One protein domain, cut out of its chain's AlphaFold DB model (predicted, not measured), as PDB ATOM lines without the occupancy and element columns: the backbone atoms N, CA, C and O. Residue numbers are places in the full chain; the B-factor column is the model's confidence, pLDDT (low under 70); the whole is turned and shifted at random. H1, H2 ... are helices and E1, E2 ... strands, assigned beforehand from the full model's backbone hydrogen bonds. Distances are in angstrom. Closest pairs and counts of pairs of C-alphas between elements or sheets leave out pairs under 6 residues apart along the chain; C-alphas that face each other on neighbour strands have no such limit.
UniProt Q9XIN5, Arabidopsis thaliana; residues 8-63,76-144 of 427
ATOM      1  N   THR A   8     -26.943  27.779  11.229       80.37
ATOM      2  CA  THR A   8     -27.446  26.409  11.264       80.37
ATOM      3  C   THR A   8     -28.705  26.365  12.125       80.37
ATOM      4  O   THR A   8     -28.706  26.810  13.274       80.37
ATOM      5  N   LEU A   9     -29.795  25.854  11.561       86.37
ATOM      6  CA  LEU A   9     -31.084  25.738  12.236       86.37
ATOM      7  C   LEU A   9     -31.298  24.289  12.692       86.37
ATOM      8  O   LEU A   9     -31.103  23.364  11.900       86.37
ATOM      9  N   PRO A  10     -31.669  24.037  13.957       90.26
ATOM     10  CA  PRO A  10     -31.948  22.684  14.416       90.26
ATOM     11  C   PRO A  10     -33.307  22.209  13.878       90.26
ATOM     12  O   PRO A  10     -34.331  22.840  14.127       90.26
ATOM     13  N   PHE A  11     -33.329  21.067  13.191       91.08
ATOM     14  CA  PHE A  11     -34.554  20.387  12.778       91.08
ATOM     15  C   PHE A  11     -34.778  19.140  13.637       91.08
ATOM     16  O   PHE A  11     -33.892  18.287  13.745       91.08
ATOM     17  N   SER A  12     -35.969  19.027  14.231       91.14
ATOM     18  CA  SER A  12     -36.398  17.870  15.019       91.14
ATOM     19  C   SER A  12     -37.775  17.410  14.559       91.14
ATOM     20  O   SER A  12     -38.718  18.200  14.539       91.14
ATOM     21  N   ALA A  13     -37.899  16.137  14.184       91.11
ATOM     22  CA  ALA A  13     -39.170  15.550  13.774       91.11
ATOM     23  C   ALA A  13     -39.258  14.063  14.145       91.11
ATOM     24  O   ALA A  13     -38.260  13.343  14.216       91.11
ATOM     25  N   SER A  14     -40.482  13.590  14.377       89.03
ATOM     26  CA  SER A  14     -40.781  12.186  14.653       89.03
ATOM     27  C   SER A  14     -40.992  11.405  13.352       89.03
ATOM     28  O   SER A  14     -41.901  11.711  12.584       89.03
ATOM     29  N   PHE A  15     -40.182  10.376  13.112       90.69
ATOM     30  CA  PHE A  15     -40.272   9.506  11.940       90.69
ATOM     31  C   PHE A  15     -41.091   8.248  12.238       90.69
ATOM     32  O   PHE A  15     -40.717   7.452  13.101       90.69
ATOM     33  N   ASN A  16     -42.163   8.030  11.476       86.80
ATOM     34  CA  ASN A  16     -42.956   6.804  11.518       86.80
ATOM     35  C   ASN A  16     -42.609   5.931  10.297       86.80
ATOM     36  O   ASN A  16     -42.901   6.340   9.172       86.80
ATOM     37  N   PRO A  17     -42.047   4.718  10.469       83.53
ATOM     38  CA  PRO A  17     -41.627   3.871   9.351       83.53
ATOM     39  C   PRO A  17     -42.801   3.408   8.470       83.53
ATOM     40  O   PRO A  17     -42.591   3.087   7.303       83.53
ATOM     41  N   SER A  18     -44.031   3.412   8.999       83.91
ATOM     42  CA  SER A  18     -45.257   3.101   8.250       83.91
ATOM     43  C   SER A  18     -45.712   4.231   7.320       83.91
ATOM     44  O   SER A  18     -46.352   3.955   6.308       83.91
ATOM     45  N   ASN A  19     -45.382   5.491   7.634       87.10
ATOM     46  CA  ASN A  19     -45.696   6.657   6.803       87.10
ATOM     47  C   ASN A  19     -44.442   7.534   6.600       87.10
ATOM     48  O   ASN A  19     -44.333   8.616   7.183       87.10
ATOM     49  N   PRO A  20     -43.479   7.070   5.784       88.21
ATOM     50  CA  PRO A  20     -42.247   7.808   5.512       88.21
ATOM     51  C   PRO A  20     -42.505   9.070   4.676       88.21
ATOM     52  O   PRO A  20     -41.757  10.036   4.790       88.21
ATOM     53  N   LEU A  21     -43.573   9.076   3.871       90.02
ATOM     54  CA  LEU A  21     -43.929  10.190   2.997       90.02
ATOM     55  C   LEU A  21     -44.386  11.412   3.803       90.02
ATOM     56  O   LEU A  21     -43.871  12.496   3.569       90.02
ATOM     57  N   GLY A  22     -45.222  11.231   4.832       90.04
ATOM     58  CA  GLY A  22     -45.622  12.342   5.709       90.04
ATOM     59  C   GLY A  22     -44.455  12.968   6.489       90.04
ATOM     60  O   GLY A  22     -44.460  14.161   6.780       90.04
ATOM     61  N   PHE A  23     -43.410  12.193   6.801       92.41
ATOM     62  CA  PHE A  23     -42.180  12.759   7.361       92.41
ATOM     63  C   PHE A  23     -41.417  13.599   6.328       92.41
ATOM     64  O   PHE A  23     -40.955  14.688   6.662       92.41
ATOM     65  N   LEU A  24     -41.303  13.117   5.086       92.97
ATOM     66  CA  LEU A  24     -40.662  13.861   4.000       92.97
ATOM     67  C   LEU A  24     -41.426  15.145   3.648       92.97
ATOM     68  O   LEU A  24     -40.782  16.160   3.418       92.97
ATOM     69  N   GLU A  25     -42.760  15.138   3.676       92.68
ATOM     70  CA  GLU A  25     -43.578  16.350   3.517       92.68
ATOM     71  C   GLU A  25     -43.229  17.404   4.576       92.68
ATOM     72  O   GLU A  25     -42.934  18.542   4.230       92.68
ATOM     73  N   ASN A  26     -43.144  17.017   5.857       92.62
ATOM     74  CA  ASN A  26     -42.752  17.940   6.931       92.62
ATOM     75  C   ASN A  26     -41.331  18.498   6.744       92.62
ATOM     76  O   ASN A  26     -41.065  19.658   7.063       92.62
ATOM     77  N   VAL A  27     -40.405  17.670   6.249       94.03
ATOM     78  CA  VAL A  27     -39.034  18.085   5.919       94.03
ATOM     79  C   VAL A  27     -39.036  19.085   4.759       94.03
ATOM     80  O   VAL A  27     -38.362  20.111   4.839       94.03
ATOM     81  N   LEU A  28     -39.797  18.813   3.696       93.16
ATOM     82  CA  LEU A  28     -39.911  19.686   2.526       93.16
ATOM     83  C   LEU A  28     -40.581  21.019   2.877       93.16
ATOM     84  O   LEU A  28     -40.089  22.063   2.454       93.16
ATOM     85  N   ASP A  29     -41.621  21.005   3.712       91.35
ATOM     86  CA  ASP A  29     -42.271  22.215   4.227       91.35
ATOM     87  C   ASP A  29     -41.292  23.064   5.059       91.35
ATOM     88  O   ASP A  29     -41.275  24.290   4.940       91.35
ATOM     89  N   PHE A  30     -40.439  22.432   5.875       91.88
ATOM     90  CA  PHE A  30     -39.395  23.134   6.631       91.88
ATOM     91  C   PHE A  30     -38.348  23.770   5.705       91.88
ATOM     92  O   PHE A  30     -38.051  24.958   5.833       91.88
ATOM     93  N   ILE A  31     -37.846  23.019   4.719       91.76
ATOM     94  CA  ILE A  31     -36.896  23.526   3.715       91.76
ATOM     95  C   ILE A  31     -37.515  24.674   2.914       91.76
ATOM     96  O   ILE A  31     -36.826  25.647   2.619       91.76
ATOM     97  N   GLY A  32     -38.799  24.582   2.573       89.66
ATOM     98  CA  GLY A  32     -39.532  25.617   1.850       89.66
ATOM     99  C   GLY A  32     -39.673  26.938   2.608       89.66
ATOM    100  O   GLY A  32     -39.651  28.003   1.991       89.66
ATOM    101  N   LYS A  33     -39.802  26.867   3.938       88.90
ATOM    102  CA  LYS A  33     -39.918  28.036   4.825       88.90
ATOM    103  C   LYS A  33     -38.568  28.684   5.116       88.90
ATOM    104  O   LYS A  33     -38.475  29.908   5.114       88.90
ATOM    105  N   GLU A  34     -37.538  27.871   5.340       88.61
ATOM    106  CA  GLU A  34     -36.210  28.338   5.759       88.61
ATOM    107  C   GLU A  34     -35.246  28.583   4.586       88.61
ATOM    108  O   GLU A  34     -34.216  29.237   4.747       88.61
ATOM    109  N   SER A  35     -35.549  28.074   3.386       87.55
ATOM    110  CA  SER A  35     -34.690  28.227   2.211       87.55
ATOM    111  C   SER A  35     -35.460  28.532   0.928       87.55
ATOM    112  O   SER A  35     -36.585  28.098   0.704       87.55
ATOM    113  N   ASN A  36     -34.791  29.222   0.004       87.72
ATOM    114  CA  ASN A  36     -35.312  29.472  -1.342       87.72
ATOM    115  C   ASN A  36     -35.095  28.283  -2.299       87.72
ATOM    116  O   ASN A  36     -35.227  28.449  -3.512       87.72
ATOM    117  N   PHE A  37     -34.725  27.101  -1.792       89.36
ATOM    118  CA  PHE A  37     -34.369  25.946  -2.616       89.36
ATOM    119  C   PHE A  37     -35.517  25.504  -3.525       89.36
ATOM    120  O   PHE A  37     -35.350  25.468  -4.739       89.36
ATOM    121  N   LEU A  38     -36.710  25.290  -2.960       88.79
ATOM    122  CA  LEU A  38     -37.895  24.828  -3.696       88.79
ATOM    123  C   LEU A  38     -38.447  25.854  -4.703       88.79
ATOM    124  O   LEU A  38     -39.273  25.512  -5.549       88.79
ATOM    125  N   ARG A  39     -37.982  27.111  -4.647       86.28
ATOM    126  CA  ARG A  39     -38.329  28.147  -5.634       86.28
ATOM    127  C   ARG A  39     -37.532  28.010  -6.935       86.28
ATOM    128  O   ARG A  39     -37.916  28.621  -7.929       86.28
ATOM    129  N   LYS A  40     -36.426  27.255  -6.940       90.03
ATOM    130  CA  LYS A  40     -35.599  27.033  -8.133       90.03
ATOM    131  C   LYS A  40     -36.251  26.001  -9.053       90.03
ATOM    132  O   LYS A  40     -36.745  24.973  -8.598       90.03
ATOM    133  N   ASP A  41     -36.161  26.222 -10.362       88.82
ATOM    134  CA  ASP A  41     -36.635  25.256 -11.365       88.82
ATOM    135  C   ASP A  41     -35.778  23.976 -11.409       88.82
ATOM    136  O   ASP A  41     -36.221  22.946 -11.911       88.82
ATOM    137  N   THR A  42     -34.561  24.014 -10.855       91.07
ATOM    138  CA  THR A  42     -33.654  22.858 -10.767       91.07
ATOM    139  C   THR A  42     -33.927  21.954  -9.566       91.07
ATOM    140  O   THR A  42     -33.468  20.815  -9.567       91.07
ATOM    141  N   ALA A  43     -34.704  22.409  -8.575       90.13
ATOM    142  CA  ALA A  43     -34.873  21.708  -7.302       90.13
ATOM    143  C   ALA A  43     -35.440  20.293  -7.470       90.13
ATOM    144  O   ALA A  43     -34.939  19.353  -6.866       90.13
ATOM    145  N   GLU A  44     -36.441  20.119  -8.334       90.19
ATOM    146  CA  GLU A  44     -37.042  18.807  -8.602       90.19
ATOM    147  C   GLU A  44     -36.008  17.822  -9.170       90.19
ATOM    148  O   GLU A  44     -35.948  16.683  -8.720       90.19
ATOM    149  N   LYS A  45     -35.138  18.282 -10.082       92.91
ATOM    150  CA  LYS A  45     -34.076  17.463 -10.689       92.91
ATOM    151  C   LYS A  45     -32.989  17.095  -9.681       92.91
ATOM    152  O   LYS A  45     -32.621  15.931  -9.567       92.91
ATOM    153  N   GLU A  46     -32.525  18.071  -8.906       92.26
ATOM    154  CA  GLU A  46     -31.508  17.850  -7.872       92.26
ATOM    155  C   GLU A  46     -32.010  16.874  -6.795       92.26
ATOM    156  O   GLU A  46     -31.272  15.989  -6.362       92.26
ATOM    157  N   ILE A  47     -33.289  16.965  -6.411       92.24
ATOM    158  CA  ILE A  47     -33.911  16.010  -5.485       92.24
ATOM    159  C   ILE A  47     -34.015  14.625  -6.125       92.24
ATOM    160  O   ILE A  47     -33.718  13.638  -5.456       92.24
ATOM    161  N   THR A  48     -34.405  14.506  -7.399       92.08
ATOM    162  CA  THR A  48     -34.443  13.190  -8.061       92.08
ATOM    163  C   THR A  48     -33.065  12.547  -8.145       92.08
ATOM    164  O   THR A  48     -32.943  11.343  -7.914       92.08
ATOM    165  N   ASP A  49     -32.023  13.337  -8.388       93.52
ATOM    166  CA  ASP A  49     -30.637  12.871  -8.412       93.52
ATOM    167  C   ASP A  49     -30.189  12.443  -7.001       93.52
ATOM    168  O   ASP A  49     -29.633  11.358  -6.817       93.52
ATOM    169  N   ALA A  50     -30.530  13.207  -5.960       92.33
ATOM    170  CA  ALA A  50     -30.268  12.828  -4.567       92.33
ATOM    171  C   ALA A  50     -31.021  11.549  -4.143       92.33
ATOM    172  O   ALA A  50     -30.486  10.694  -3.437       92.33
ATOM    173  N   VAL A  51     -32.263  11.367  -4.596       91.56
ATOM    174  CA  VAL A  51     -33.059  10.162  -4.308       91.56
ATOM    175  C   VAL A  51     -32.507   8.945  -5.050       91.56
ATOM    176  O   VAL A  51     -32.450   7.853  -4.480       91.56
ATOM    177  N   THR A  52     -32.106   9.100  -6.312       90.56
ATOM    178  CA  THR A  52     -31.543   8.001  -7.113       90.56
ATOM    179  C   THR A  52     -30.168   7.583  -6.603       90.56
ATOM    180  O   THR A  52     -29.947   6.387  -6.420       90.56
ATOM    181  N   THR A  53     -29.303   8.537  -6.254       91.40
ATOM    182  CA  THR A  53     -28.017   8.261  -5.593       91.40
ATOM    183  C   THR A  53     -28.210   7.603  -4.227       91.40
ATOM    184  O   THR A  53     -27.535   6.622  -3.927       91.40
ATOM    185  N   ALA A  54     -29.178   8.043  -3.413       89.54
ATOM    186  CA  ALA A  54     -29.510   7.369  -2.155       89.54
ATOM    187  C   ALA A  54     -30.027   5.935  -2.382       89.54
ATOM    188  O   ALA A  54     -29.641   5.015  -1.659       89.54
ATOM    189  N   LYS A  55     -30.863   5.714  -3.408       88.94
ATOM    190  CA  LYS A  55     -31.356   4.381  -3.798       88.94
ATOM    191  C   LYS A  55     -30.217   3.467  -4.264       88.94
ATOM    192  O   LYS A  55     -30.222   2.281  -3.941       88.94
ATOM    193  N   GLU A  56     -29.241   4.001  -4.993       88.08
ATOM    194  CA  GLU A  56     -28.044   3.272  -5.424       88.08
ATOM    195  C   GLU A  56     -27.128   2.932  -4.240       88.08
ATOM    196  O   GLU A  56     -26.784   1.762  -4.060       88.08
ATOM    197  N   ARG A  57     -26.848   3.903  -3.355       87.21
ATOM    198  CA  ARG A  57     -26.086   3.688  -2.111       87.21
ATOM    199  C   ARG A  57     -26.709   2.584  -1.248       87.21
ATOM    200  O   ARG A  57     -25.986   1.738  -0.730       87.21
ATOM    201  N   LEU A  58     -28.041   2.543  -1.121       83.84
ATOM    202  CA  LEU A  58     -28.731   1.479  -0.378       83.84
ATOM    203  C   LEU A  58     -28.519   0.099  -1.007       83.84
ATOM    204  O   LEU A  58     -28.170  -0.843  -0.295       83.84
ATOM    205  N   ARG A  59     -28.649  -0.012  -2.335       82.84
ATOM    206  CA  ARG A  59     -28.411  -1.270  -3.068       82.84
ATOM    207  C   ARG A  59     -26.976  -1.774  -2.907       82.84
ATOM    208  O   ARG A  59     -26.756  -2.980  -2.844       82.84
ATOM    209  N   GLU A  60     -25.995  -0.877  -2.843       83.56
ATOM    210  CA  GLU A  60     -24.603  -1.246  -2.560       83.56
ATOM    211  C   GLU A  60     -24.395  -1.712  -1.118       83.56
ATOM    212  O   GLU A  60     -23.623  -2.645  -0.883       83.56
ATOM    213  N   THR A  61     -25.070  -1.079  -0.150       79.43
ATOM    214  CA  THR A  61     -24.987  -1.496   1.256       79.43
ATOM    215  C   THR A  61     -25.641  -2.853   1.489       79.43
ATOM    216  O   THR A  61     -25.026  -3.685   2.147       79.43
ATOM    217  N   GLU A  62     -26.801  -3.128   0.879       71.16
ATOM    218  CA  GLU A  62     -27.502  -4.417   0.995       71.16
ATOM    219  C   GLU A  62     -26.642  -5.585   0.495       71.16
ATOM    220  O   GLU A  62     -26.528  -6.597   1.184       71.16
ATOM    221  N   LYS A  63     -25.935  -5.413  -0.632       69.30
ATOM    222  CA  LYS A  63     -24.991  -6.420  -1.158       69.30
ATOM    223  C   LYS A  63     -23.820  -6.717  -0.216       69.30
ATOM    224  O   LYS A  63     -23.223  -7.783  -0.305       69.30
ATOM    225  N   SER A  76     -42.361   2.276  17.191       70.20
ATOM    226  CA  SER A  76     -43.286   2.773  16.159       70.20
ATOM    227  C   SER A  76     -42.913   4.154  15.624       70.20
ATOM    228  O   SER A  76     -43.313   4.520  14.524       70.20
ATOM    229  N   THR A  77     -42.148   4.915  16.404       79.34
ATOM    230  CA  THR A  77     -41.761   6.286  16.112       79.34
ATOM    231  C   THR A  77     -40.307   6.489  16.525       79.34
ATOM    232  O   THR A  77     -39.920   6.184  17.653       79.34
ATOM    233  N   LEU A  78     -39.484   6.986  15.606       85.52
ATOM    234  CA  LEU A  78     -38.055   7.222  15.799       85.52
ATOM    235  C   LEU A  78     -37.768   8.727  15.697       85.52
ATOM    236  O   LEU A  78     -38.174   9.336  14.713       85.52
ATOM    237  N   PRO A  79     -37.049   9.352  16.642       89.11
ATOM    238  CA  PRO A  79     -36.687  10.759  16.514       89.11
ATOM    239  C   PRO A  79     -35.622  10.953  15.423       89.11
ATOM    240  O   PRO A  79     -34.688  10.150  15.301       89.11
ATOM    241  N   PHE A  80     -35.756  12.025  14.645       90.50
ATOM    242  CA  PHE A  80     -34.746  12.527  13.718       90.50
ATOM    243  C   PHE A  80     -34.343  13.934  14.154       90.50
ATOM    244  O   PHE A  80     -35.191  14.819  14.231       90.50
ATOM    245  N   ASN A  81     -33.055  14.120  14.442       91.08
ATOM    246  CA  ASN A  81     -32.472  15.411  14.791       91.08
ATOM    247  C   ASN A  81     -31.299  15.676  13.850       91.08
ATOM    248  O   ASN A  81     -30.376  14.860  13.783       91.08
ATOM    249  N   ALA A  82     -31.328  16.797  13.136       90.73
ATOM    250  CA  ALA A  82     -30.259  17.194  12.227       90.73
ATOM    251  C   ALA A  82     -30.136  18.721  12.157       90.73
ATOM    252  O   ALA A  82     -31.114  19.447  12.319       90.73
ATOM    253  N   SER A  83     -28.919  19.208  11.920       89.36
ATOM    254  CA  SER A  83     -28.653  20.621  11.648       89.36
ATOM    255  C   SER A  83     -28.922  20.924  10.174       89.36
ATOM    256  O   SER A  83     -28.320  20.295   9.299       89.36
ATOM    257  N   PHE A  84     -29.797  21.889   9.912       90.91
ATOM    258  CA  PHE A  84     -30.092  22.409   8.585       90.91
ATOM    259  C   PHE A  84     -29.220  23.633   8.293       90.91
ATOM    260  O   PHE A  84     -29.202  24.578   9.081       90.91
ATOM    261  N   ASP A  85     -28.498  23.611   7.176       88.23
ATOM    262  CA  ASP A  85     -27.788  24.775   6.646       88.23
ATOM    263  C   ASP A  85     -28.578  25.312   5.440       88.23
ATOM    264  O   ASP A  85     -28.683  24.606   4.434       88.23
ATOM    265  N   PRO A  86     -29.128  26.540   5.501       86.95
ATOM    266  CA  PRO A  86     -29.840  27.150   4.377       86.95
ATOM    267  C   PRO A  86     -29.006  27.269   3.089       86.95
ATOM    268  O   PRO A  86     -29.578  27.410   2.005       86.95
ATOM    269  N   SER A  87     -27.672  27.230   3.199       85.63
ATOM    270  CA  SER A  87     -26.734  27.306   2.069       85.63
ATOM    271  C   SER A  87     -26.632  25.985   1.300       85.63
ATOM    272  O   SER A  87     -26.424  26.005   0.088       85.63
ATOM    273  N   ASP A  88     -26.798  24.853   1.994       87.32
ATOM    274  CA  ASP A  88     -26.705  23.496   1.443       87.32
ATOM    275  C   ASP A  88     -27.931  22.644   1.843       87.32
ATOM    276  O   ASP A  88     -27.856  21.738   2.685       87.32
ATOM    277  N   PRO A  89     -29.103  22.930   1.245       89.18
ATOM    278  CA  PRO A  89     -30.327  22.176   1.505       89.18
ATOM    279  C   PRO A  89     -30.246  20.738   0.968       89.18
ATOM    280  O   PRO A  89     -30.913  19.846   1.498       89.18
ATOM    281  N   LEU A  90     -29.420  20.499  -0.058       90.69
ATOM    282  CA  LEU A  90     -29.261  19.193  -0.689       90.69
ATOM    283  C   LEU A  90     -28.508  18.232   0.237       90.69
ATOM    284  O   LEU A  90     -28.980  17.118   0.463       90.69
ATOM    285  N   GLY A  91     -27.423  18.685   0.876       90.48
ATOM    286  CA  GLY A  91     -26.688  17.888   1.860       90.48
ATOM    287  C   GLY A  91     -27.526  17.503   3.089       90.48
ATOM    288  O   GLY A  91     -27.336  16.435   3.680       90.48
ATOM    289  N   PHE A  92     -28.500  18.334   3.473       92.62
ATOM    290  CA  PHE A  92     -29.484  17.970   4.496       92.62
ATOM    291  C   PHE A  92     -30.475  16.910   3.994       92.62
ATOM    292  O   PHE A  92     -30.718  15.927   4.700       92.62
ATOM    293  N   LEU A  93     -31.004  17.061   2.775       92.85
ATOM    294  CA  LEU A  93     -31.893  16.071   2.157       92.85
ATOM    295  C   LEU A  93     -31.213  14.713   1.959       92.85
ATOM    296  O   LEU A  93     -31.838  13.692   2.227       92.85
ATOM    297  N   GLU A  94     -29.933  14.671   1.585       92.05
ATOM    298  CA  GLU A  94     -29.169  13.417   1.513       92.05
ATOM    299  C   GLU A  94     -29.146  12.689   2.866       92.05
ATOM    300  O   GLU A  94     -29.452  11.498   2.932       92.05
ATOM    301  N   LYS A  95     -28.885  13.404   3.972       92.50
ATOM    302  CA  LYS A  95     -28.929  12.826   5.332       92.50
ATOM    303  C   LYS A  95     -30.322  12.303   5.689       92.50
ATOM    304  O   LYS A  95     -30.444  11.259   6.335       92.50
ATOM    305  N   VAL A  96     -31.368  13.021   5.277       93.78
ATOM    306  CA  VAL A  96     -32.766  12.611   5.456       93.78
ATOM    307  C   VAL A  96     -33.055  11.338   4.657       93.78
ATOM    308  O   VAL A  96     -33.567  10.373   5.224       93.78
ATOM    309  N   PHE A  97     -32.693  11.285   3.372       92.70
ATOM    310  CA  PHE A  97     -32.916  10.116   2.521       92.70
ATOM    311  C   PHE A  97     -32.110   8.903   2.981       92.70
ATOM    312  O   PHE A  97     -32.649   7.797   2.997       92.70
ATOM    313  N   GLU A  98     -30.877   9.088   3.452       89.71
ATOM    314  CA  GLU A  98     -30.111   8.016   4.086       89.71
ATOM    315  C   GLU A  98     -30.803   7.478   5.344       89.71
ATOM    316  O   GLU A  98     -30.855   6.265   5.556       89.71
ATOM    317  N   PHE A  99     -31.345   8.356   6.191       90.36
ATOM    318  CA  PHE A  99     -32.066   7.950   7.397       90.36
ATOM    319  C   PHE A  99     -33.356   7.193   7.064       90.36
ATOM    320  O   PHE A  99     -33.620   6.141   7.653       90.36
ATOM    321  N   VAL A 100     -34.134   7.699   6.101       90.68
ATOM    322  CA  VAL A 100     -35.356   7.051   5.606       90.68
ATOM    323  C   VAL A 100     -35.022   5.701   4.980       90.68
ATOM    324  O   VAL A 100     -35.710   4.727   5.273       90.68
ATOM    325  N   GLY A 101     -33.947   5.612   4.196       86.89
ATOM    326  CA  GLY A 101     -33.463   4.373   3.588       86.89
ATOM    327  C   GLY A 101     -33.014   3.320   4.598       86.89
ATOM    328  O   GLY A 101     -33.388   2.159   4.485       86.89
ATOM    329  N   LYS A 102     -32.275   3.726   5.638       86.26
ATOM    330  CA  LYS A 102     -31.808   2.827   6.710       86.26
ATOM    331  C   LYS A 102     -32.949   2.324   7.604       86.26
ATOM    332  O   LYS A 102     -32.867   1.232   8.161       86.26
ATOM    333  N   LYS A 103     -33.999   3.132   7.801       85.93
ATOM    334  CA  LYS A 103     -35.089   2.835   8.750       85.93
ATOM    335  C   LYS A 103     -36.371   2.321   8.103       85.93
ATOM    336  O   LYS A 103     -37.186   1.724   8.808       85.93
ATOM    337  N   SER A 104     -36.561   2.529   6.801       84.29
ATOM    338  CA  SER A 104     -37.754   2.107   6.067       84.29
ATOM    339  C   SER A 104     -37.423   1.555   4.684       84.29
ATOM    340  O   SER A 104     -36.553   2.059   3.983       84.29
ATOM    341  N   ASN A 105     -38.227   0.597   4.231       84.18
ATOM    342  CA  ASN A 105     -38.113   0.009   2.892       84.18
ATOM    343  C   ASN A 105     -38.781   0.892   1.816       84.18
ATOM    344  O   ASN A 105     -39.252   0.390   0.796       84.18
ATOM    345  N   PHE A 106     -38.923   2.200   2.060       85.94
ATOM    346  CA  PHE A 106     -39.638   3.100   1.153       85.94
ATOM    347  C   PHE A 106     -38.896   3.275  -0.168       85.94
ATOM    348  O   PHE A 106     -39.490   3.047  -1.215       85.94
ATOM    349  N   LEU A 107     -37.600   3.595  -0.116       86.72
ATOM    350  CA  LEU A 107     -36.768   3.866  -1.298       86.72
ATOM    351  C   LEU A 107     -36.531   2.627  -2.183       86.72
ATOM    352  O   LEU A 107     -36.191   2.761  -3.359       86.72
ATOM    353  N   VAL A 108     -36.768   1.427  -1.645       84.60
ATOM    354  CA  VAL A 108     -36.724   0.165  -2.398       84.60
ATOM    355  C   VAL A 108     -37.893   0.073  -3.387       84.60
ATOM    356  O   VAL A 108     -37.742  -0.500  -4.464       84.60
ATOM    357  N   LYS A 109     -39.046   0.686  -3.079       86.68
ATOM    358  CA  LYS A 109     -40.237   0.656  -3.941       86.68
ATOM    359  C   LYS A 109     -40.010   1.474  -5.215       86.68
ATOM    360  O   LYS A 109     -39.515   2.598  -5.168       86.68
ATOM    361  N   ASP A 110     -40.472   0.972  -6.358       85.91
ATOM    362  CA  ASP A 110     -40.332   1.687  -7.640       85.91
ATOM    363  C   ASP A 110     -41.122   2.997  -7.689       85.91
ATOM    364  O   ASP A 110     -40.691   3.969  -8.301       85.91
ATOM    365  N   LYS A 111     -42.236   3.066  -6.954       89.74
ATOM    366  CA  LYS A 111     -43.073   4.269  -6.853       89.74
ATOM    367  C   LYS A 111     -42.489   5.360  -5.944       89.74
ATOM    368  O   LYS A 111     -43.076   6.435  -5.866       89.74
ATOM    369  N   ALA A 112     -41.376   5.105  -5.249       89.86
ATOM    370  CA  ALA A 112     -40.835   6.024  -4.247       89.86
ATOM    371  C   ALA A 112     -40.395   7.362  -4.849       89.86
ATOM    372  O   ALA A 112     -40.749   8.408  -4.319       89.86
ATOM    373  N   VAL A 113     -39.682   7.326  -5.981       90.62
ATOM    374  CA  VAL A 113     -39.193   8.536  -6.661       90.62
ATOM    375  C   VAL A 113     -40.371   9.415  -7.080       90.62
ATOM    376  O   VAL A 113     -40.417  10.585  -6.721       90.62
ATOM    377  N   ASN A 114     -41.372   8.832  -7.745       92.53
ATOM    378  CA  ASN A 114     -42.559   9.562  -8.194       92.53
ATOM    379  C   ASN A 114     -43.353  10.152  -7.023       92.53
ATOM    380  O   ASN A 114     -43.791  11.290  -7.106       92.53
ATOM    381  N   ALA A 115     -43.501   9.409  -5.921       92.41
ATOM    382  CA  ALA A 115     -44.203   9.897  -4.737       92.41
ATOM    383  C   ALA A 115     -43.469  11.071  -4.061       92.41
ATOM    384  O   ALA A 115     -44.115  12.008  -3.600       92.41
ATOM    385  N   ILE A 116     -42.130  11.047  -4.042       91.96
ATOM    386  CA  ILE A 116     -41.317  12.176  -3.561       91.96
ATOM    387  C   ILE A 116     -41.469  13.374  -4.499       91.96
ATOM    388  O   ILE A 116     -41.657  14.483  -4.013       91.96
ATOM    389  N   ILE A 117     -41.442  13.168  -5.819       92.20
ATOM    390  CA  ILE A 117     -41.660  14.247  -6.795       92.20
ATOM    391  C   ILE A 117     -43.028  14.902  -6.570       92.20
ATOM    392  O   ILE A 117     -43.094  16.123  -6.491       92.20
ATOM    393  N   THR A 118     -44.100  14.119  -6.400       93.41
ATOM    394  CA  THR A 118     -45.437  14.658  -6.098       93.41
ATOM    395  C   THR A 118     -45.448  15.456  -4.791       93.41
ATOM    396  O   THR A 118     -45.959  16.570  -4.756       93.41
ATOM    397  N   ALA A 119     -44.803  14.960  -3.731       92.30
ATOM    398  CA  ALA A 119     -44.691  15.709  -2.478       92.30
ATOM    399  C   ALA A 119     -43.913  17.033  -2.645       92.30
ATOM    400  O   ALA A 119     -44.260  18.041  -2.034       92.30
ATOM    401  N   VAL A 120     -42.881  17.059  -3.499       92.08
ATOM    402  CA  VAL A 120     -42.123  18.277  -3.831       92.08
ATOM    403  C   VAL A 120     -42.983  19.270  -4.614       92.08
ATOM    404  O   VAL A 120     -42.947  20.464  -4.311       92.08
ATOM    405  N   THR A 121     -43.767  18.807  -5.594       91.61
ATOM    406  CA  THR A 121     -44.668  19.682  -6.358       91.61
ATOM    407  C   THR A 121     -45.762  20.266  -5.474       91.61
ATOM    408  O   THR A 121     -46.020  21.467  -5.555       91.61
ATOM    409  N   ASP A 122     -46.324  19.460  -4.572       92.70
ATOM    410  CA  ASP A 122     -47.352  19.896  -3.628       92.70
ATOM    411  C   ASP A 122     -46.782  20.923  -2.636       92.70
ATOM    412  O   ASP A 122     -47.393  21.966  -2.402       92.70
ATOM    413  N   ALA A 123     -45.573  20.699  -2.105       91.16
ATOM    414  CA  ALA A 123     -44.887  21.665  -1.241       91.16
ATOM    415  C   ALA A 123     -44.590  22.987  -1.978       91.16
ATOM    416  O   ALA A 123     -44.787  24.077  -1.435       91.16
ATOM    417  N   LYS A 124     -44.165  22.917  -3.246       91.70
ATOM    418  CA  LYS A 124     -43.926  24.094  -4.097       91.70
ATOM    419  C   LYS A 124     -45.214  24.871  -4.379       91.70
ATOM    420  O   LYS A 124     -45.193  26.104  -4.396       91.70
ATOM    421  N   GLU A 125     -46.334  24.177  -4.577       91.27
ATOM    422  CA  GLU A 125     -47.646  24.802  -4.736       91.27
ATOM    423  C   GLU A 125     -48.109  25.475  -3.438       91.27
ATOM    424  O   GLU A 125     -48.451  26.660  -3.477       91.27
ATOM    425  N   ARG A 126     -47.994  24.796  -2.287       89.83
ATOM    426  CA  ARG A 126     -48.309  25.360  -0.959       89.83
ATOM    427  C   ARG A 126     -47.531  26.645  -0.674       89.83
ATOM    428  O   ARG A 126     -48.135  27.650  -0.310       89.83
ATOM    429  N   LEU A 127     -46.219  26.673  -0.932       87.18
ATOM    430  CA  LEU A 127     -45.402  27.888  -0.762       87.18
ATOM    431  C   LEU A 127     -45.860  29.035  -1.671       87.18
ATOM    432  O   LEU A 127     -45.866  30.198  -1.266       87.18
ATOM    433  N   LYS A 128     -46.253  28.721  -2.908       87.85
ATOM    434  CA  LYS A 128     -46.754  29.714  -3.865       87.85
ATOM    435  C   LYS A 128     -48.124  30.252  -3.452       87.85
ATOM    436  O   LYS A 128     -48.425  31.418  -3.716       87.85
ATOM    437  N   GLU A 129     -48.968  29.429  -2.839       90.24
ATOM    438  CA  GLU A 129     -50.248  29.851  -2.270       90.24
ATOM    439  C   GLU A 129     -50.066  30.712  -1.018       90.24
ATOM    440  O   GLU A 129     -50.650  31.794  -0.966       90.24
ATOM    441  N   GLU A 130     -49.192  30.317  -0.087       87.98
ATOM    442  CA  GLU A 130     -48.826  31.113   1.096       87.98
ATOM    443  C   GLU A 130     -48.208  32.471   0.701       87.98
ATOM    444  O   GLU A 130     -48.524  33.512   1.284       87.98
ATOM    445  N   GLU A 131     -47.373  32.512  -0.343       85.24
ATOM    446  CA  GLU A 131     -46.824  33.761  -0.883       85.24
ATOM    447  C   GLU A 131     -47.923  34.633  -1.510       85.24
ATOM    448  O   GLU A 131     -48.006  35.832  -1.244       85.24
ATOM    449  N   LYS A 132     -48.842  34.047  -2.287       88.60
ATOM    450  CA  LYS A 132     -50.004  34.784  -2.814       88.60
ATOM    451  C   LYS A 132     -50.906  35.294  -1.694       88.60
ATOM    452  O   LYS A 132     -51.426  36.404  -1.809       88.60
ATOM    453  N   GLU A 133     -51.134  34.513  -0.644       89.31
ATOM    454  CA  GLU A 133     -51.977  34.897   0.485       89.31
ATOM    455  C   GLU A 133     -51.314  35.975   1.341       89.31
ATOM    456  O   GLU A 133     -51.966  36.965   1.668       89.31
ATOM    457  N   SER A 134     -50.011  35.876   1.611       85.56
ATOM    458  CA  SER A 134     -49.253  36.923   2.306       85.56
ATOM    459  C   SER A 134     -49.175  38.214   1.489       85.56
ATOM    460  O   SER A 134     -49.356  39.290   2.057       85.56
ATOM    461  N   VAL A 135     -49.039  38.149   0.159       84.99
ATOM    462  CA  VAL A 135     -49.136  39.322  -0.733       84.99
ATOM    463  C   VAL A 135     -50.560  39.886  -0.759       84.99
ATOM    464  O   VAL A 135     -50.741  41.104  -0.712       84.99
ATOM    465  N   LYS A 136     -51.604  39.048  -0.777       84.00
ATOM    466  CA  LYS A 136     -53.000  39.502  -0.630       84.00
ATOM    467  C   LYS A 136     -53.222  40.162   0.731       84.00
ATOM    468  O   LYS A 136     -53.803  41.238   0.795       84.00
ATOM    469  N   GLN A 137     -52.714  39.588   1.815       80.91
ATOM    470  CA  GLN A 137     -52.850  40.144   3.157       80.91
ATOM    471  C   GLN A 137     -52.038  41.437   3.309       80.91
ATOM    472  O   GLN A 137     -52.532  42.396   3.901       80.91
ATOM    473  N   ALA A 138     -50.836  41.511   2.734       80.20
ATOM    474  CA  ALA A 138     -50.015  42.715   2.686       80.20
ATOM    475  C   ALA A 138     -50.686  43.802   1.840       80.20
ATOM    476  O   ALA A 138     -50.791  44.933   2.294       80.20
ATOM    477  N   THR A 139     -51.237  43.474   0.669       78.37
ATOM    478  CA  THR A 139     -51.995  44.434  -0.151       78.37
ATOM    479  C   THR A 139     -53.294  44.871   0.523       78.37
ATOM    480  O   THR A 139     -53.656  46.035   0.405       78.37
ATOM    481  N   VAL A 140     -53.976  44.007   1.282       77.84
ATOM    482  CA  VAL A 140     -55.136  44.385   2.112       77.84
ATOM    483  C   VAL A 140     -54.711  45.293   3.274       77.84
ATOM    484  O   VAL A 140     -55.354  46.315   3.505       77.84
ATOM    485  N   LYS A 141     -53.600  44.993   3.962       75.42
ATOM    486  CA  LYS A 141     -53.021  45.847   5.020       75.42
ATOM    487  C   LYS A 141     -52.566  47.204   4.467       75.42
ATOM    488  O   LYS A 141     -52.866  48.229   5.069       75.42
ATOM    489  N   ILE A 142     -51.937  47.236   3.290       70.78
ATOM    490  CA  ILE A 142     -51.553  48.469   2.587       70.78
ATOM    491  C   ILE A 142     -52.798  49.226   2.122       70.78
ATOM    492  O   ILE A 142     -52.848  50.436   2.264       70.78
ATOM    493  N   LYS A 143     -53.855  48.560   1.642       67.02
ATOM    494  CA  LYS A 143     -55.130  49.230   1.322       67.02
ATOM    495  C   LYS A 143     -55.836  49.780   2.565       67.02
ATOM    496  O   LYS A 143     -56.579  50.750   2.439       67.02
ATOM    497  N   LYS A 144     -55.595  49.202   3.750       68.04
ATOM    498  CA  LYS A 144     -56.110  49.700   5.036       68.04
ATOM    499  C   LYS A 144     -55.344  50.928   5.555       68.04
ATOM    500  O   LYS A 144     -55.962  51.758   6.210       68.04
TER     501      LYS A 144
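What this domain is: This is residues 8 to 63 and 76 to 144 of the 427 residues of a protein of Arabidopsis thaliana (UniProt Q9XIN5). A two-stranded antiparallel sheet, E1 and E2, is covered on one face by H1 and H3 side by side; on the far side of these helices H2 packs on H3 and H4 packs on H1. The four helices make a bundle, a group of helices packed together, and residues 129 to 144 of H4 stick out as an arm along the longest axis. The printed part has 125 residues with named elements in the order E1, H1, H2, E2, H3, H4, mostly helix. It is only just compact, close to loose, with a radius of gyration of the C-alphas of 16.1 A and spans of 64 by 27 by 27 A.

How they stand to each other: Look first at E1, residues 9 to 15, and E2, residues 78 to 84: N 11 and O 82, 2.9 A apart, are within hydrogen-bond range. H1, residues 20 to 34, and H3, residues 89 to 103, are close but not clearly touching, their closest C-alphas those of Pro 20 and Val 100, 6.9 A. H2, residues 43 to 63, touches H3, closest at C-alphas 50 and 94, 6.2 A. H4, residues 112 to 144, touches H1 with residues 115 to 127 alone, closest at C-alphas 29 and 123, 6.1 A. In each helix every O i to N i+4 pair is within hydrogen-bond range.

Where its parts are: Find C-alpha 9 at (-31.084, 25.738, 12.236), where E1 begins. H2 is 30.4 A long; H4 runs 47.2 A to C-alpha 144 at (-56.110, 49.700, 5.036).

The domain as a whole: Residues 64 to 75 are cut out, with 26.8 A between C-alphas 63 and 76. Of the links printed whole, none is long. Residues 63, 143 and 144 have pLDDT under 70.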